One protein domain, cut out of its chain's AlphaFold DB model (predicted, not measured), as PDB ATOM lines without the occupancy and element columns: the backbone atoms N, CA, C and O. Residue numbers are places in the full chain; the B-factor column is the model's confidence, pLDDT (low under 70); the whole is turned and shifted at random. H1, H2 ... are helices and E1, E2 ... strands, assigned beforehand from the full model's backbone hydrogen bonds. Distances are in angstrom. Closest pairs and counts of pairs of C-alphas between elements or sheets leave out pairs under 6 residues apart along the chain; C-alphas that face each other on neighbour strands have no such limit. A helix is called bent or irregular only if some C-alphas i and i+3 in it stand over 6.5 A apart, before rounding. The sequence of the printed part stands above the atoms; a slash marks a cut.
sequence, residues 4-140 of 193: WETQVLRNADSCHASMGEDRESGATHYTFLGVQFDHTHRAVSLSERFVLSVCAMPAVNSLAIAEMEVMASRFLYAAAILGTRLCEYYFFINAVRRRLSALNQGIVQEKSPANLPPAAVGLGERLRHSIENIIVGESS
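This is residues 4 to 140 of the 193 residues of an uncharacterized protein of Trypanosoma cruzi Dm28c (UniProt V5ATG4). A helical hairpin of H3 and H4 makes the core, with the long helix H5 slanting over it and the short helix H2 packed on the later part of H5. H1 is set off to one side at the end of a long link, near H4, with residues 10 to 16 sticking out, and a small two-stranded hairpin, E1 and E2, lies at another edge. The printed part has 137 residues with five named helices and two named strands, in the order H1, E1, E2, H2, H3, H4, H5; the sheet E1 - E2 is antiparallel, and the class is mostly helix. The whole is compact, with a radius of gyration of the C-alphas of 16.3 A, and the C-alphas span 45 by 43 by 28 A.

Strand E1 is residues 29 to 32, with C-alpha 29 at (240.293, 243.041, 185.331), and E2 is residues 35 to 38. H2 is residues 48 to 55. H3 is residues 65 to 82, 25.4 A long, and H4 is residues 86 to 104, 23.8 A. H4 is irregular, with C-alphas 88 and 91 7.8 A apart, and has a kink of 43 degrees near residue 93. H5, residues 118 to 138, is 30.7 A long and ends with C-alpha 138 at (246.008, 263.056, 192.521). H1, residues 4 to 14, is 15.1 A long and begins with C-alpha 4 at (218.447, 256.818, 174.737).

E1 and E2 form an antiparallel hairpin, with N 35 and O 32 at 2.9 A and N 37 and O 30 at 2.9 A, within hydrogen-bond range. E2 and H3 are only just apart, with their closest C-alphas 8.2 A apart. H3 and H4 form a helical hairpin and touch at a shallow tilt of 26 degrees, opposite ways; their closest C-alphas, of Ile 65 and Leu 100, are 7.1 A apart. H5 is the hub, touching three helices. Its residues 119 to 124 touch residues 89 to 95 of H4 at a steep tilt of 60 degrees, the closest C-alphas being those of Phe 92 and Ala 120, 4.3 A apart. H5 and H3 only just touch, with 3 pairs of C-alphas within 8 A, the closest those of Ala 78 and Ile 131 at 7.2 A. Residues 128 to 135 of H5 touch H2 at a shallow tilt of 29 degrees, opposite ways, with the C-alphas of Val 51 and Glu 132 closest at 6.3 A. H1 touches no helix. Every O i to N i+4 pair is within hydrogen-bond range in H1 and H2, against 13 of 14 in H3, 13 of 15 in H4 and 14 of 17 in H5.

The C-alphas farthest apart, of Gly 106 and Ser 140, are 47.8 A apart. The printed part has no cut. The links H1 to E1 and H4 to H5 are long. The mean pLDDT of the printed part is 80.3, and residues 18 to 38 and 135 to 140 are under 70.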
ATOM      1  N   TRP A   4     217.835 257.464 175.897       75.00
ATOM      2  CA  TRP A   4     218.447 256.818 174.737       75.00
ATOM      3  C   TRP A   4     219.140 255.496 175.107       75.00
ATOM      4  O   TRP A   4     219.002 254.531 174.363       75.00
ATOM      5  N   GLU A   5     219.813 255.403 176.262       71.06
ATOM      6  CA  GLU A   5     220.420 254.149 176.747       71.06
ATOM      7  C   GLU A   5     219.366 253.051 176.902       71.06
ATOM      8  O   GLU A   5     219.561 251.916 176.472       71.06
ATOM      9  N   THR A   6     218.219 253.399 177.490       78.94
ATOM     10  CA  THR A   6     217.088 252.471 177.632       78.94
ATOM     11  C   THR A   6     216.509 252.060 176.284       78.94
ATOM     12  O   THR A   6     216.086 250.916 176.133       78.94
ATOM     13  N   GLN A   7     216.492 252.958 175.296       82.00
ATOM     14  CA  GLN A   7     216.045 252.621 173.947       82.00
ATOM     15  C   GLN A   7     217.032 251.701 173.222       82.00
ATOM     16  O   GLN A   7     216.611 250.744 172.582       82.00
ATOM     17  N   VAL A   8     218.338 251.959 173.326       78.75
ATOM     18  CA  VAL A   8     219.358 251.135 172.663       78.75
ATOM     19  C   VAL A   8     219.397 249.734 173.253       78.75
ATOM     20  O   VAL A   8     219.474 248.779 172.490       78.75
ATOM     21  N   LEU A   9     219.267 249.596 174.573       78.19
ATOM     22  CA  LEU A   9     219.175 248.277 175.201       78.19
ATOM     23  C   LEU A   9     217.920 247.524 174.754       78.19
ATOM     24  O   LEU A   9     218.033 246.390 174.315       78.19
ATOM     25  N   ARG A  10     216.752 248.183 174.727       83.88
ATOM     26  CA  ARG A  10     215.522 247.566 174.201       83.88
ATOM     27  C   ARG A  10     215.653 247.123 172.744       83.88
ATOM     28  O   ARG A  10     215.163 246.059 172.378       83.88
ATOM     29  N   ASN A  11     216.315 247.924 171.910       86.69
ATOM     30  CA  ASN A  11     216.564 247.568 170.516       86.69
ATOM     31  C   ASN A  11     217.537 246.386 170.399       86.69
ATOM     32  O   ASN A  11     217.342 245.524 169.551       86.69
ATOM     33  N   ALA A  12     218.575 246.347 171.236       82.88
ATOM     34  CA  ALA A  12     219.536 245.252 171.273       82.88
ATOM     35  C   ALA A  12     218.851 243.937 171.680       82.88
ATOM     36  O   ALA A  12     218.973 242.944 170.964       82.88
ATOM     37  N   ASP A  13     218.027 243.975 172.733       85.56
ATOM     38  CA  ASP A  13     217.229 242.838 173.202       85.56
ATOM     39  C   ASP A  13     216.276 242.329 172.109       85.56
ATOM     40  O   ASP A  13     216.226 241.131 171.829       85.56
ATOM     41  N   SER A  14     215.571 243.240 171.425       89.69
ATOM     42  CA  SER A  14     214.669 242.901 170.312       89.69
ATOM     43  C   SER A  14     215.386 242.266 169.119       89.69
ATOM     44  O   SER A  14     214.758 241.536 168.355       89.69
ATOM     45  N   CYS A  15     216.666 242.574 168.925       88.69
ATOM     46  CA  CYS A  15     217.480 242.052 167.831       88.69
ATOM     47  C   CYS A  15     218.333 240.843 168.249       88.69
ATOM     48  O   CYS A  15     219.165 240.406 167.455       88.69
ATOM     49  N   HIS A  16     218.175 240.330 169.477       84.06
ATOM     50  CA  HIS A  16     219.057 239.315 170.069       84.06
ATOM     51  C   HIS A  16     220.552 239.680 169.965       84.06
ATOM     52  O   HIS A  16     221.412 238.817 169.787       84.06
ATOM     53  N   ALA A  17     220.863 240.974 170.054       78.31
ATOM     54  CA  ALA A  17     222.213 241.505 169.979       78.31
ATOM     55  C   ALA A  17     222.724 241.834 171.385       78.31
ATOM     56  O   ALA A  17     222.044 242.511 172.153       78.31
ATOM     57  N   SER A  18     223.943 241.408 171.717       67.94
ATOM     58  CA  SER A  18     224.625 241.865 172.926       67.94
ATOM     59  C   SER A  18     225.398 243.154 172.643       67.94
ATOM     60  O   SER A  18     226.024 243.323 171.592       67.94
ATOM     61  N   MET A  19     225.369 244.092 173.588       65.00
ATOM     62  CA  MET A  19     226.349 245.176 173.607       65.00
ATOM     63  C   MET A  19     227.665 244.563 174.088       65.00
ATOM     64  O   MET A  19     227.684 243.886 175.109       65.00
ATOM     65  N   GLY A  20     228.765 244.761 173.356       62.41
ATOM     66  CA  GLY A  20     230.077 244.184 173.701       62.41
ATOM     67  C   GLY A  20     230.681 244.680 175.025       62.41
ATOM     68  O   GLY A  20     231.770 244.255 175.390       62.41
ATOM     69  N   GLU A  21     229.984 245.572 175.729       58.88
ATOM     70  CA  GLU A  21     230.250 245.953 177.111       58.88
ATOM     71  C   GLU A  21     229.064 245.516 177.976       58.88
ATOM     72  O   GLU A  21     227.918 245.884 177.695       58.88
ATOM     73  N   ASP A  22     229.346 244.761 179.038       57.78
ATOM     74  CA  ASP A  22     228.341 244.421 180.039       57.78
ATOM     75  C   ASP A  22     227.967 245.664 180.882       57.78
ATOM     76  O   ASP A  22     228.675 246.680 180.930       57.78
ATOM     77  N   ARG A  23     226.797 245.627 181.526       56.75
ATOM     78  CA  ARG A  23     226.372 246.645 182.500       56.75
ATOM     79  C   ARG A  23     227.229 246.632 183.756       56.75
ATOM     80  O   ARG A  23     227.340 247.670 184.409       56.75
ATOM     81  N   GLU A  24     227.811 245.486 184.078       51.84
ATOM     82  CA  GLU A  24     228.875 245.382 185.062       51.84
ATOM     83  C   GLU A  24     230.094 246.128 184.522       51.84
ATOM     84  O   GLU A  24     230.491 245.935 183.374       51.84
ATOM     85  N   SER A  25     230.617 247.058 185.326       50.56
ATOM     86  CA  SER A  25     231.806 247.867 185.059       50.56
ATOM     87  C   SER A  25     232.793 247.106 184.177       50.56
ATOM     88  O   SER A  25     233.205 246.011 184.564       50.56
ATOM     89  N   GLY A  26     233.118 247.666 182.999       51.91
ATOM     90  CA  GLY A  26     234.004 247.043 182.014       51.91
ATOM     91  C   GLY A  26     235.160 246.364 182.728       51.91
ATOM     92  O   GLY A  26     235.779 247.012 183.566       51.91
ATOM     93  N   ALA A  27     235.295 245.056 182.485       50.50
ATOM     94  CA  ALA A  27     236.033 244.087 183.288       50.50
ATOM     95  C   ALA A  27     236.866 244.722 184.413       50.50
ATOM     96  O   ALA A  27     237.882 245.361 184.141       50.50
ATOM     97  N   THR A  28     236.493 244.476 185.678       54.47
ATOM     98  CA  THR A  28     237.297 244.830 186.873       54.47
ATOM     99  C   THR A  28     238.785 244.509 186.685       54.47
ATOM    100  O   THR A  28     239.655 245.147 187.270       54.47
ATOM    101  N   HIS A  29     239.029 243.528 185.814       52.22
ATOM    102  CA  HIS A  29     240.293 243.041 185.331       52.22
ATOM    103  C   HIS A  29     240.308 243.005 183.795       52.22
ATOM    104  O   HIS A  29     239.781 242.070 183.193       52.22
ATOM    105  N   TYR A  30     240.936 243.983 183.141       54.72
ATOM    106  CA  TYR A  30     241.214 243.896 181.704       54.72
ATOM    107  C   TYR A  30     242.571 243.228 181.473       54.72
ATOM    108  O   TYR A  30     243.572 243.670 182.034       54.72
ATOM    109  N   THR A  31     242.621 242.173 180.655       47.28
ATOM    110  CA  THR A  31     243.877 241.520 180.262       47.28
ATOM    111  C   THR A  31     244.326 242.026 178.892       47.28
ATOM    112  O   THR A  31     243.899 241.504 177.864       47.28
ATOM    113  N   PHE A  32     245.210 243.026 178.850       53.41
ATOM    114  CA  PHE A  32     245.868 243.445 177.603       53.41
ATOM    115  C   PHE A  32     247.258 242.823 177.532       53.41
ATOM    116  O   PHE A  32     248.052 243.003 178.452       53.41
ATOM    117  N   LEU A  33     247.579 242.100 176.452       56.25
ATOM    118  CA  LEU A  33     248.890 241.445 176.282       56.25
ATOM    119  C   LEU A  33     249.298 240.550 177.479       56.25
ATOM    120  O   LEU A  33     250.478 240.427 177.789       56.25
ATOM    121  N   GLY A  34     248.326 239.948 178.175       50.00
ATOM    122  CA  GLY A  34     248.575 239.108 179.355       50.00
ATOM    123  C   GLY A  34     248.740 239.863 180.683       50.00
ATOM    124  O   GLY A  34     248.976 239.226 181.703       50.00
ATOM    125  N   VAL A  35     248.596 241.194 180.702       49.81
ATOM    126  CA  VAL A  35     248.675 242.016 181.922       49.81
ATOM    127  C   VAL A  35     247.272 242.356 182.410       49.81
ATOM    128  O   VAL A  35     246.492 242.940 181.664       49.81
ATOM    129  N   GLN A  36     246.962 241.982 183.653       55.12
ATOM    130  CA  GLN A  36     245.686 242.244 184.319       55.12
ATOM    131  C   GLN A  36     245.692 243.642 184.955       55.12
ATOM    132  O   GLN A  36     246.510 243.921 185.831       55.12
ATOM    133  N   PHE A  37     244.778 244.513 184.536       66.19
ATOM    134  CA  PHE A  37     244.611 245.843 185.120       66.19
ATOM    135  C   PHE A  37     243.471 245.850 186.131       66.19
ATOM    136  O   PHE A  37     242.320 245.659 185.756       66.19
ATOM    137  N   ASP A  38     243.801 246.072 187.402       68.88
ATOM    138  CA  ASP A  38     242.820 246.252 188.470       68.88
ATOM    139  C   ASP A  38     242.370 247.719 188.536       68.88
ATOM    140  O   ASP A  38     243.095 248.609 189.006       68.88
ATOM    141  N   HIS A  39     241.153 247.962 188.054       71.62
ATOM    142  CA  HIS A  39     240.530 249.285 188.064       71.62
ATOM    143  C   HIS A  39     239.848 249.614 189.406       71.62
ATOM    144  O   HIS A  39     239.614 250.788 189.696       71.62
ATOM    145  N   THR A  40     239.586 248.622 190.268       71.19
ATOM    146  CA  THR A  40     239.035 248.820 191.621       71.19
ATOM    147  C   THR A  40     240.069 249.433 192.558       71.19
ATOM    148  O   THR A  40     239.750 250.330 193.341       71.19
ATOM    149  N   HIS A  41     241.324 249.003 192.451       70.62
ATOM    150  CA  HIS A  41     242.431 249.544 193.239       70.62
ATOM    151  C   HIS A  41     243.258 250.607 192.501       70.62
ATOM    152  O   HIS A  41     244.236 251.101 193.063       70.62
ATOM    153  N   ARG A  42     242.847 251.006 191.284       70.50
ATOM    154  CA  ARG A  42     243.565 251.964 190.419       70.50
ATOM    155  C   ARG A  42     245.039 251.576 190.244       70.50
ATOM    156  O   ARG A  42     245.935 252.402 190.408       70.50
ATOM    157  N   ALA A  43     245.297 250.309 189.920       71.25
ATOM    158  CA  ALA A  43     246.654 249.793 189.721       71.25
ATOM    159  C   ALA A  43     247.378 250.442 188.521       71.25
ATOM    160  O   ALA A  43     248.598 250.330 188.394       71.25
ATOM    161  N   VAL A  44     246.633 251.140 187.660       73.06
ATOM    162  CA  VAL A  44     247.140 251.938 186.546       73.06
ATOM    163  C   VAL A  44     246.596 253.357 186.579       73.06
ATOM    164  O   VAL A  44     245.447 253.594 186.944       73.06
ATOM    165  N   SER A  45     247.439 254.301 186.165       78.50
ATOM    166  CA  SER A  45     247.088 255.707 186.012       78.50
ATOM    167  C   SER A  45     247.629 256.262 184.698       78.50
ATOM    168  O   SER A  45     248.550 255.713 184.081       78.50
ATOM    169  N   LEU A  46     247.031 257.364 184.250       82.25
ATOM    170  CA  LEU A  46     247.537 258.115 183.111       82.25
ATOM    171  C   LEU A  46     248.776 258.898 183.536       82.25
ATOM    172  O   LEU A  46     248.812 259.504 184.602       82.25
ATOM    173  N   SER A  47     249.802 258.914 182.687       83.31
ATOM    174  CA  SER A  47     250.966 259.758 182.960       83.31
ATOM    175  C   SER A  47     250.583 261.239 182.903       83.31
ATOM    176  O   SER A  47     249.829 261.645 182.021       83.31
ATOM    177  N   GLU A  48     251.181 262.059 183.763       83.25
ATOM    178  CA  GLU A  48     250.998 263.519 183.763       83.25
ATOM    179  C   GLU A  48     251.199 264.131 182.367       83.25
ATOM    180  O   GLU A  48     250.375 264.910 181.901       83.25
ATOM    181  N   ARG A  49     252.239 263.701 181.636       87.62
ATOM    182  CA  ARG A  49     252.492 264.144 180.251       87.62
ATOM    183  C   ARG A  49     251.333 263.825 179.309       87.62
ATOM    184  O   ARG A  49     251.024 264.631 178.438       87.62
ATOM    185  N   PHE A  50     250.714 262.655 179.466       87.56
ATOM    186  CA  PHE A  50     249.547 262.285 178.671       87.56
ATOM    187  C   PHE A  50     248.363 263.191 179.006       87.56
ATOM    188  O   PHE A  50     247.740 263.721 178.089       87.56
ATOM    189  N   VAL A  51     248.089 263.425 180.292       85.25
ATOM    190  CA  VAL A  51     246.985 264.306 180.696       85.25
ATOM    191  C   VAL A  51     247.212 265.726 180.173       85.25
ATOM    192  O   VAL A  51     246.333 266.266 179.513       85.25
ATOM    193  N   LEU A  52     248.422 266.276 180.322       86.81
ATOM    194  CA  LEU A  52     248.793 267.577 179.753       86.81
ATOM    195  C   LEU A  52     248.623 267.621 178.230       86.81
ATOM    196  O   LEU A  52     248.172 268.628 177.691       86.81
ATOM    197  N   SER A  53     248.934 266.527 177.526       87.50
ATOM    198  CA  SER A  53     248.723 266.452 176.076       87.50
ATOM    199  C   SER A  53     247.245 266.513 175.686       87.50
ATOM    200  O   SER A  53     246.932 267.046 174.627       87.50
ATOM    201  N   VAL A  54     246.343 266.000 176.533       88.06
ATOM    202  CA  VAL A  54     244.888 266.089 176.346       88.06
ATOM    203  C   VAL A  54     244.387 267.494 176.698       88.06
ATOM    204  O   VAL A  54     243.601 268.057 175.938       88.06
ATOM    205  N   CYS A  55     244.895 268.095 177.779       86.31
ATOM    206  CA  CYS A  55     244.596 269.478 178.171       86.31
ATOM    207  C   CYS A  55     244.979 270.495 177.091       86.31
ATOM    208  O   CYS A  55     244.268 271.471 176.876       86.31
ATOM    209  N   ALA A  56     246.098 270.270 176.403       89.62
ATOM    210  CA  ALA A  56     246.580 271.154 175.347       89.62
ATOM    211  C   ALA A  56     245.752 271.072 174.052       89.62
ATOM    212  O   ALA A  56     245.923 271.915 173.171       89.62
ATOM    213  N   MET A  57     244.881 270.066 173.901       90.31
ATOM    214  CA  MET A  57     244.036 269.952 172.711       90.31
ATOM    215  C   MET A  57     242.922 271.008 172.720       90.31
ATOM    216  O   MET A  57     242.386 271.307 173.795       90.31
ATOM    217  N   PRO A  58     242.519 271.512 171.534       89.06
ATOM    218  CA  PRO A  58     241.354 272.376 171.402       89.06
ATOM    219  C   PRO A  58     240.086 271.727 171.960       89.06
ATOM    220  O   PRO A  58     239.960 270.498 172.018       89.06
ATOM    221  N   ALA A  59     239.122 272.567 172.330       90.62
ATOM    222  CA  ALA A  59     237.798 272.114 172.733       90.62
ATOM    223  C   ALA A  59     237.142 271.303 171.603       90.62
ATOM    224  O   ALA A  59     237.320 271.598 170.418       90.62
ATOM    225  N   VAL A  60     236.348 270.296 171.961       89.69
ATOM    226  CA  VAL A  60     235.727 269.322 171.050       89.69
ATOM    227  C   VAL A  60     234.855 270.003 169.990       89.69
ATOM    228  O   VAL A  60     234.743 269.513 168.868       89.69
ATOM    229  N   ASN A  61     234.264 271.153 170.315       90.38
ATOM    230  CA  ASN A  61     233.470 271.969 169.390       90.38
ATOM    231  C   ASN A  61     234.296 272.754 168.355       90.38
ATOM    232  O   ASN A  61     233.721 273.255 167.391       90.38
ATOM    233  N   SER A  62     235.606 272.879 168.556       90.12
ATOM    234  CA  SER A  62     236.507 273.707 167.746       90.12
ATOM    235  C   SER A  62     237.483 272.900 166.886       90.12
ATOM    236  O   SER A  62     238.217 273.480 166.094       90.12
ATOM    237  N   LEU A  63     237.474 271.570 167.012       91.88
ATOM    238  CA  LEU A  63     238.414 270.693 166.315       91.88
ATOM    239  C   LEU A  63     238.200 270.669 164.801       91.88
ATOM    240  O   LEU A  63     237.068 270.608 164.311       91.88
ATOM    241  N   ALA A  64     239.306 270.593 164.067       93.25
ATOM    242  CA  ALA A  64     239.324 270.133 162.686       93.25
ATOM    243  C   ALA A  64     239.215 268.597 162.609       93.25
ATOM    244  O   ALA A  64     239.443 267.879 163.588       93.25
ATOM    245  N   ILE A  65     238.886 268.058 161.431       91.88
ATOM    246  CA  ILE A  65     238.749 266.604 161.240       91.88
ATOM    247  C   ILE A  65     240.057 265.861 161.554       91.88
ATOM    248  O   ILE A  65     240.003 264.818 162.205       91.88
ATOM    249  N   ALA A  66     241.214 266.399 161.156       90.75
ATOM    250  CA  ALA A  66     242.509 265.792 161.474       90.75
ATOM    251  C   ALA A  66     242.759 265.699 162.990       90.75
ATOM    252  O   ALA A  66     243.231 264.687 163.502       90.75
ATOM    253  N   GLU A  67     242.397 266.741 163.735       93.06
ATOM    254  CA  GLU A  67     242.595 266.784 165.185       93.06
ATOM    255  C   GLU A  67     241.628 265.845 165.917       93.06
ATOM    256  O   GLU A  67     241.964 265.274 166.957       93.06
ATOM    257  N   MET A  68     240.435 265.643 165.354       92.31
ATOM    258  CA  MET A  68     239.407 264.756 165.890       92.31
ATOM    259  C   MET A  68     239.855 263.286 165.913       92.31
ATOM    260  O   MET A  68     239.530 262.584 166.870       92.31
ATOM    261  N   GLU A  69     240.615 262.812 164.920       89.75
ATOM    262  CA  GLU A  69     241.168 261.446 164.921       89.75
ATOM    263  C   GLU A  69     242.138 261.234 166.090       89.75
ATOM    264  O   GLU A  69     242.045 260.259 166.846       89.75
ATOM    265  N   VAL A  70     243.044 262.196 166.271       91.19
ATOM    266  CA  VAL A  70     244.032 262.166 167.348       91.19
ATOM    267  C   VAL A  70     243.334 262.230 168.709       91.19
ATOM    268  O   VAL A  70     243.670 261.474 169.624       91.19
ATOM    269  N   MET A  71     242.336 263.105 168.842       92.12
ATOM    270  CA  MET A  71     241.558 263.275 170.068       92.12
ATOM    271  C   MET A  71     240.783 262.001 170.417       92.12
ATOM    272  O   MET A  71     240.887 261.511 171.540       92.12
ATOM    273  N   ALA A  72     240.093 261.400 169.446       90.88
ATOM    274  CA  ALA A  72     239.347 260.162 169.649       90.88
ATOM    275  C   ALA A  72     240.257 259.003 170.075       90.88
ATOM    276  O   ALA A  72     239.918 258.259 170.995       90.88
ATOM    277  N   SER A  73     241.442 258.892 169.473       89.38
ATOM    278  CA  SER A  73     242.432 257.875 169.840       89.38
ATOM    279  C   SER A  73     242.910 258.039 171.286       89.38
ATOM    280  O   SER A  73     242.973 257.067 172.041       89.38
ATOM    281  N   ARG A  74     243.192 259.280 171.710       90.69
ATOM    282  CA  ARG A  74     243.573 259.580 173.100       90.69
ATOM    283  C   ARG A  74     242.435 259.309 174.074       90.69
ATOM    284  O   ARG A  74     242.680 258.758 175.140       90.69
ATOM    285  N   PHE A  75     241.204 259.650 173.714       88.94
ATOM    286  CA  PHE A  75     240.034 259.409 174.556       88.94
ATOM    287  C   PHE A  75     239.757 257.920 174.746       88.94
ATOM    288  O   PHE A  75     239.499 257.505 175.871       88.94
ATOM    289  N   LEU A  76     239.875 257.108 173.692       86.44
ATOM    290  CA  LEU A  76     239.734 255.653 173.793       86.44
ATOM    291  C   LEU A  76     240.824 255.039 174.679       86.44
ATOM    292  O   LEU A  76     240.519 254.225 175.549       86.44
ATOM    293  N   TYR A  77     242.077 255.471 174.510       86.00
ATOM    294  CA  TYR A  77     243.175 255.037 175.374       86.00
ATOM    295  C   TYR A  77     242.937 255.433 176.837       86.00
ATOM    296  O   TYR A  77     243.066 254.608 177.738       86.00
ATOM    297  N   ALA A  78     242.542 256.684 177.077       85.81
ATOM    298  CA  ALA A  78     242.258 257.184 178.413       85.81
ATOM    299  C   ALA A  78     241.099 256.433 179.071       85.81
ATOM    300  O   ALA A  78     241.229 255.993 180.207       85.81
ATOM    301  N   ALA A  79     239.995 256.234 178.351       83.19
ATOM    302  CA  ALA A  79     238.834 255.516 178.855       83.19
ATOM    303  C   ALA A  79     239.186 254.085 179.287       83.19
ATOM    304  O   ALA A  79     238.767 253.665 180.363       83.19
ATOM    305  N   ALA A  80     240.024 253.382 178.516       79.88
ATOM    306  CA  ALA A  80     240.493 252.046 178.875       79.88
ATOM    307  C   ALA A  80     241.305 252.036 180.183       79.88
ATOM    308  O   ALA A  80     241.094 251.178 181.032       79.88
ATOM    309  N   ILE A  81     242.204 253.006 180.386       79.81
ATOM    310  CA  ILE A  81     243.002 253.096 181.621       79.81
ATOM    311  C   ILE A  81     242.133 253.471 182.827       79.81
ATOM    312  O   ILE A  81     242.328 252.950 183.925       79.81
ATOM    313  N   LEU A  82     241.162 254.360 182.624       78.12
ATOM    314  CA  LEU A  82     240.284 254.851 183.683       78.12
ATOM    315  C   LEU A  82     239.146 253.890 184.038       78.12
ATOM    316  O   LEU A  82     238.438 254.145 185.010       78.12
ATOM    317  N   GLY A  83     238.968 252.801 183.285       75.56
ATOM    318  CA  GLY A  83     237.815 251.913 183.442       75.56
ATOM    319  C   GLY A  83     236.494 252.609 183.096       75.56
ATOM    320  O   GLY A  83     235.438 252.253 183.620       75.56
ATOM    321  N   THR A  84     236.544 253.638 182.248       79.31
ATOM    322  CA  THR A  84     235.363 254.385 181.813       79.31
ATOM    323  C   THR A  84     234.602 253.566 180.777       79.31
ATOM    324  O   THR A  84     235.165 253.163 179.761       79.31
ATOM    325  N   ARG A  85     233.302 253.362 181.000       77.00
ATOM    326  CA  ARG A  85     232.431 252.594 180.100       77.00
ATOM    327  C   ARG A  85     232.232 253.344 178.781       77.00
ATOM    328  O   ARG A  85     231.692 254.453 178.780       77.00
ATOM    329  N   LEU A  86     232.636 252.760 177.652       77.56
ATOM    330  CA  LEU A  86     232.527 253.416 176.344       77.56
ATOM    331  C   LEU A  86     231.073 253.527 175.874       77.56
ATOM    332  O   LEU A  86     230.760 254.411 175.074       77.56
ATOM    333  N   CYS A  87     230.170 252.693 176.397       76.62
ATOM    334  CA  CYS A  87     228.742 252.734 176.108       76.62
ATOM    335  C   CYS A  87     228.128 254.101 176.430       76.62
ATOM    336  O   CYS A  87     227.266 254.573 175.690       76.62
ATOM    337  N   GLU A  88     228.612 254.788 177.470       80.81
ATOM    338  CA  GLU A  88     228.164 256.140 177.835       80.81
ATOM    339  C   GLU A  88     228.548 257.182 176.772       80.81
ATOM    340  O   GLU A  88     227.877 258.200 176.605       80.81
ATOM    341  N   TYR A  89     229.586 256.889 175.986       82.88
ATOM    342  CA  TYR A  89     230.126 257.740 174.927       82.88
ATOM    343  C   TYR A  89     229.800 257.215 173.522       82.88
ATOM    344  O   TYR A  89     230.315 257.738 172.533       82.88
ATOM    345  N   TYR A  90     228.906 256.228 173.395       83.75
ATOM    346  CA  TYR A  90     228.559 255.595 172.117       83.75
ATOM    347  C   TYR A  90     228.121 256.606 171.050       83.75
ATOM    348  O   TYR A  90     228.541 256.532 169.893       83.75
ATOM    349  N   PHE A  91     227.294 257.583 171.433       86.25
ATOM    350  CA  PHE A  91     226.831 258.623 170.516       86.25
ATOM    351  C   PHE A  91     227.985 259.506 170.013       86.25
ATOM    352  O   PHE A  91     228.052 259.812 168.821       86.25
ATOM    353  N   PHE A  92     228.926 259.850 170.894       89.69
ATOM    354  CA  PHE A  92     230.129 260.602 170.541       89.69
ATOM    355  C   PHE A  92     231.045 259.805 169.604       89.69
ATOM    356  O   PHE A  92     231.378 260.288 168.521       89.69
ATOM    357  N   ILE A  93     231.365 258.557 169.959       89.38
ATOM    358  CA  ILE A  93     232.206 257.657 169.152       89.38
ATOM    359  C   ILE A  93     231.605 257.475 167.752       89.38
ATOM    360  O   ILE A  93     232.312 257.534 166.745       89.38
ATOM    361  N   ASN A  94     230.284 257.319 167.658       90.94
ATOM    362  CA  ASN A  94     229.603 257.216 166.374       90.94
ATOM    363  C   ASN A  94     229.644 258.495 165.549       90.94
ATOM    364  O   ASN A  94     229.810 258.417 164.330       90.94
ATOM    365  N   ALA A  95     229.469 259.654 166.178       93.12
ATOM    366  CA  ALA A  95     229.538 260.930 165.481       93.12
ATOM    367  C   ALA A  95     230.941 261.155 164.893       93.12
ATOM    368  O   ALA A  95     231.059 261.469 163.708       93.12
ATOM    369  N   VAL A  96     231.988 260.880 165.677       93.81
ATOM    370  CA  VAL A  96     233.383 260.910 165.217       93.81
ATOM    371  C   VAL A  96     233.596 259.936 164.060       93.81
ATOM    372  O   VAL A  96     234.067 260.333 162.995       93.81
ATOM    373  N   ARG A  97     233.180 258.672 164.218       93.75
ATOM    374  CA  ARG A  97     233.323 257.639 163.182       93.75
ATOM    375  C   ARG A  97     232.676 258.050 161.860       93.75
ATOM    376  O   ARG A  97     233.276 257.869 160.805       93.75
ATOM    377  N   ARG A  98     231.469 258.623 161.898       94.75
ATOM    378  CA  ARG A  98     230.770 259.109 160.695       94.75
ATOM    379  C   ARG A  98     231.545 260.227 160.001       94.75
ATOM    380  O   ARG A  98     231.642 260.222 158.778       94.75
ATOM    381  N   ARG A  99     232.122 261.159 160.763       94.62
ATOM    382  CA  ARG A  99     232.924 262.262 160.214       94.62
ATOM    383  C   ARG A  99     234.243 261.780 159.606       94.62
ATOM    384  O   ARG A  99     234.560 262.189 158.494       94.62
ATOM    385  N   LEU A 100     234.949 260.855 160.258       93.56
ATOM    386  CA  LEU A 100     236.153 260.227 159.692       93.56
ATOM    387  C   LEU A 100     235.834 259.388 158.445       93.56
ATOM    388  O   LEU A 100     236.583 259.397 157.474       93.56
ATOM    389  N   SER A 101     234.683 258.713 158.419       94.75
ATOM    390  CA  SER A 101     234.221 258.014 157.216       94.75
ATOM    391  C   SER A 101     233.954 258.979 156.059       94.75
ATOM    392  O   SER A 101     234.289 258.661 154.923       94.75
ATOM    393  N   ALA A 102     233.372 260.150 156.333       94.75
ATOM    394  CA  ALA A 102     233.150 261.173 155.313       94.75
ATOM    395  C   ALA A 102     234.476 261.720 154.751       94.75
ATOM    396  O   ALA A 102     234.556 261.986 153.553       94.75
ATOM    397  N   LEU A 103     235.519 261.842 155.585       93.81
ATOM    398  CA  LEU A 103     236.874 262.187 155.136       93.81
ATOM    399  C   LEU A 103     237.429 261.115 154.195       93.81
ATOM    400  O   LEU A 103     237.873 261.432 153.096       93.81
ATOM    401  N   ASN A 104     237.335 259.841 154.585       93.12
ATOM    402  CA  ASN A 104     237.813 258.718 153.768       93.12
ATOM    403  C   ASN A 104     237.075 258.586 152.427       93.12
ATOM    404  O   ASN A 104     237.627 258.051 151.469       93.12
ATOM    405  N   GLN A 105     235.837 259.073 152.351       95.62
ATOM    406  CA  GLN A 105     235.050 259.141 151.118       95.62
ATOM    407  C   GLN A 105     235.343 260.396 150.278       95.62
ATOM    408  O   GLN A 105     234.773 260.548 149.202       95.62
ATOM    409  N   GLY A 106     236.196 261.308 150.756       94.56
ATOM    410  CA  GLY A 106     236.508 262.571 150.084       94.56
ATOM    411  C   GLY A 106     235.396 263.624 150.152       94.56
ATOM    412  O   GLY A 106     235.458 264.617 149.435       94.56
ATOM    413  N   ILE A 107     234.380 263.434 151.003       94.50
ATOM    414  CA  ILE A 107     233.245 264.366 151.158       94.50
ATOM    415  C   ILE A 107     233.666 265.615 151.944       94.50
ATOM    416  O   ILE A 107     233.142 266.708 151.741       94.50
ATOM    417  N   VAL A 108     234.603 265.449 152.872       95.19
ATOM    418  CA  VAL A 108     235.142 266.514 153.722       95.19
ATOM    419  C   VAL A 108     236.660 266.449 153.740       95.19
ATOM    420  O   VAL A 108     237.233 265.410 153.433       95.19
ATOM    421  N   GLN A 109     237.312 267.556 154.091       94.38
ATOM    422  CA  GLN A 109     238.771 267.664 154.106       94.38
ATOM    423  C   GLN A 109     239.309 267.653 155.536       94.38
ATOM    424  O   GLN A 109     238.612 268.026 156.475       94.38
ATOM    425  N   GLU A 110     240.582 267.313 155.702       91.56
ATOM    426  CA  GLU A 110     241.262 267.281 157.007       91.56
ATOM    427  C   GLU A 110     241.137 268.595 157.798       91.56
ATOM    428  O   GLU A 110     240.932 268.574 159.011       91.56
ATOM    429  N   LYS A 111     241.205 269.734 157.097       93.81
ATOM    430  CA  LYS A 111     241.080 271.087 157.666       93.81
ATOM    431  C   LYS A 111     239.637 271.541 157.874       93.81
ATOM    432  O   LYS A 111     239.407 272.625 158.400       93.81
ATOM    433  N   SER A 112     238.656 270.762 157.417       92.88
ATOM    434  CA  SER A 112     237.255 271.087 157.658       92.88
ATOM    435  C   SER A 112     236.956 271.026 159.160       92.88
ATOM    436  O   SER A 112     237.531 270.191 159.861       92.88
ATOM    437  N   PRO A 113     236.032 271.856 159.668       91.88
ATOM    438  CA  PRO A 113     235.590 271.750 161.052       91.88
ATOM    439  C   PRO A 113     234.905 270.397 161.306       91.88
ATOM    440  O   PRO A 113     234.231 269.835 160.431       91.88
ATOM    441  N   ALA A 114     235.059 269.860 162.516       89.62
ATOM    442  CA  ALA A 114     234.504 268.564 162.896       89.62
ATOM    443  C   ALA A 114     232.968 268.558 162.860       89.62
ATOM    444  O   ALA A 114     232.396 267.532 162.498       89.62
ATOM    445  N   ASN A 115     232.307 269.690 163.146       91.06
ATOM    446  CA  ASN A 115     230.848 269.875 163.058       91.06
ATOM    447  C   ASN A 115     230.049 268.714 163.681       91.06
ATOM    448  O   ASN A 115     229.130 268.162 163.069       91.06
ATOM    449  N   LEU A 116     230.436 268.302 164.890       91.50
ATOM    450  CA  LEU A 116     229.750 267.237 165.616       91.50
ATOM    451  C   LEU A 116     228.403 267.736 166.171       91.50
ATOM    452  O   LEU A 116     228.293 268.905 166.548       91.50
ATOM    453  N   PRO A 117     227.382 266.865 166.284       91.00
ATOM    454  CA  PRO A 117     226.129 267.225 166.939       91.00
ATOM    455  C   PRO A 117     226.372 267.731 168.372       91.00
ATOM    456  O   PRO A 117     227.193 267.134 169.075       91.00
ATOM    457  N   PRO A 118     225.626 268.738 168.869       90.25
ATOM    458  CA  PRO A 118     225.837 269.295 170.211       90.25
ATOM    459  C   PRO A 118     225.822 268.249 171.337       90.25
ATOM    460  O   PRO A 118     226.641 268.299 172.251       90.25
ATOM    461  N   ALA A 119     224.951 267.240 171.238       87.19
ATOM    462  CA  ALA A 119     224.913 266.125 172.187       87.19
ATOM    463  C   ALA A 119     226.205 265.282 172.190       87.19
ATOM    464  O   ALA A 119     226.634 264.823 173.246       87.19
ATOM    465  N   ALA A 120     226.854 265.099 171.036       91.00
ATOM    466  CA  ALA A 120     228.135 264.400 170.947       91.00
ATOM    467  C   ALA A 120     229.262 265.256 171.533       91.00
ATOM    468  O   ALA A 120     230.078 264.744 172.294       91.00
ATOM    469  N   VAL A 121     229.265 266.561 171.240       92.19
ATOM    470  CA  VAL A 121     230.225 267.517 171.813       92.19
ATOM    471  C   VAL A 121     230.175 267.487 173.339       92.19
ATOM    472  O   VAL A 121     231.212 267.329 173.972       92.19
ATOM    473  N   GLY A 122     228.981 267.550 173.939       91.75
ATOM    474  CA  GLY A 122     228.833 267.520 175.398       91.75
ATOM    475  C   GLY A 122     229.369 266.237 176.048       91.75
ATOM    476  O   GLY A 122     229.931 266.288 177.142       91.75
ATOM    477  N   LEU A 123     229.240 265.090 175.375       90.50
ATOM    478  CA  LEU A 123     229.830 263.826 175.831       90.50
ATOM    479  C   LEU A 123     231.360 263.837 175.711       90.50
ATOM    480  O   LEU A 123     232.041 263.444 176.654       90.50
ATOM    481  N   GLY A 124     231.905 264.320 174.592       89.94
ATOM    482  CA  GLY A 124     233.354 264.447 174.406       89.94
ATOM    483  C   GLY A 124     233.994 265.387 175.429       89.94
ATOM    484  O   GLY A 124     235.004 265.044 176.038       89.94
ATOM    485  N   GLU A 125     233.368 266.536 175.689       92.00
ATOM    486  CA  GLU A 125     233.831 267.483 176.706       92.00
ATOM    487  C   GLU A 125     233.800 266.878 178.106       92.00
ATOM    488  O   GLU A 125     234.757 267.020 178.862       92.00
ATOM    489  N   ARG A 126     232.741 266.143 178.457       89.81
ATOM    490  CA  ARG A 126     232.671 265.453 179.751       89.81
ATOM    491  C   ARG A 126     233.840 264.485 179.942       89.81
ATOM    492  O   ARG A 126     234.424 264.455 181.024       89.81
ATOM    493  N   LEU A 127     234.195 263.725 178.903       86.81
ATOM    494  CA  LEU A 127     235.337 262.811 178.954       86.81
ATOM    495  C   LEU A 127     236.653 263.573 179.114       86.81
ATOM    496  O   LEU A 127     237.462 263.205 179.963       86.81
ATOM    497  N   ARG A 128     236.835 264.664 178.358       89.62
ATOM    498  CA  ARG A 128     237.992 265.563 178.483       89.62
ATOM    499  C   ARG A 128     238.152 266.035 179.928       89.62
ATOM    500  O   ARG A 128     239.175 265.755 180.537       89.62
ATOM    501  N   HIS A 129     237.109 266.619 180.516       88.31
ATOM    502  CA  HIS A 129     237.132 267.095 181.903       88.31
ATOM    503  C   HIS A 129     237.395 265.965 182.907       88.31
ATOM    504  O   HIS A 129     238.117 266.156 183.883       88.31
ATOM    505  N   SER A 130     236.850 264.765 182.679       84.25
ATOM    506  CA  SER A 130     237.139 263.606 183.533       84.25
ATOM    507  C   SER A 130     238.622 263.231 183.517       84.25
ATOM    508  O   SER A 130     239.140 262.816 184.550       84.25
ATOM    509  N   ILE A 131     239.297 263.370 182.373       84.25
ATOM    510  CA  ILE A 131     240.738 263.126 182.235       84.25
ATOM    511  C   ILE A 131     241.537 264.239 182.935       84.25
ATOM    512  O   ILE A 131     242.495 263.956 183.649       84.25
ATOM    513  N   GLU A 132     241.121 265.497 182.784       84.00
ATOM    514  CA  GLU A 132     241.775 266.662 183.400       84.00
ATOM    515  C   GLU A 132     241.707 266.638 184.932       84.00
ATOM    516  O   GLU A 132     242.702 266.882 185.618       84.00
ATOM    517  N   ASN A 133     240.551 266.263 185.479       79.81
ATOM    518  CA  ASN A 133     240.313 266.211 186.920       79.81
ATOM    519  C   ASN A 133     241.191 265.181 187.654       79.81
ATOM    520  O   ASN A 133     241.290 265.230 188.880       79.81
ATOM    521  N   ILE A 134     241.868 264.278 186.939       71.75
ATOM    522  CA  ILE A 134     242.822 263.330 187.532       71.75
ATOM    523  C   ILE A 134     244.038 264.059 188.102       71.75
ATOM    524  O   ILE A 134     244.454 263.726 189.208       71.75
ATOM    525  N   ILE A 135     244.553 265.093 187.421       60.19
ATOM    526  CA  ILE A 135     245.670 265.907 187.940       60.19
ATOM    527  C   ILE A 135     245.267 266.563 189.267       60.19
ATOM    528  O   ILE A 135     246.021 266.544 190.241       60.19
ATOM    529  N   VAL A 136     244.050 267.114 189.322       56.69
ATOM    530  CA  VAL A 136     243.532 267.803 190.512       56.69
ATOM    531  C   VAL A 136     243.289 266.802 191.648       56.69
ATOM    532  O   VAL A 136     243.670 267.052 192.791       56.69
ATOM    533  N   GLY A 137     242.731 265.629 191.342       53.50
ATOM    534  CA  GLY A 137     242.453 264.572 192.316       53.50
ATOM    535  C   GLY A 137     243.706 263.893 192.883       53.50
ATOM    536  O   GLY A 137     243.772 263.656 194.091       53.50
ATOM    537  N   GLU A 138     244.730 263.631 192.064       49.25
ATOM    538  CA  GLU A 138     246.008 263.056 192.521       49.25
ATOM    539  C   GLU A 138     246.796 264.007 193.430       49.25
ATOM    540  O   GLU A 138     247.536 263.542 194.297       49.25
ATOM    541  N   SER A 139     246.582 265.322 193.316       43.16
ATOM    542  CA  SER A 139     247.182 266.304 194.229       43.16
ATOM    543  C   SER A 139     246.599 266.266 195.655       43.16
ATOM    544  O   SER A 139     247.238 266.745 196.590       43.16
ATOM    545  N   SER A 140     245.414 265.662 195.842       37.16
ATOM    546  CA  SER A 140     244.667 265.653 197.116       37.16
ATOM    547  C   SER A 140     244.657 264.308 197.858       37.16
ATOM    548  O   SER A 140     244.213 264.243 199.005       37.16
TER     549      SER A 140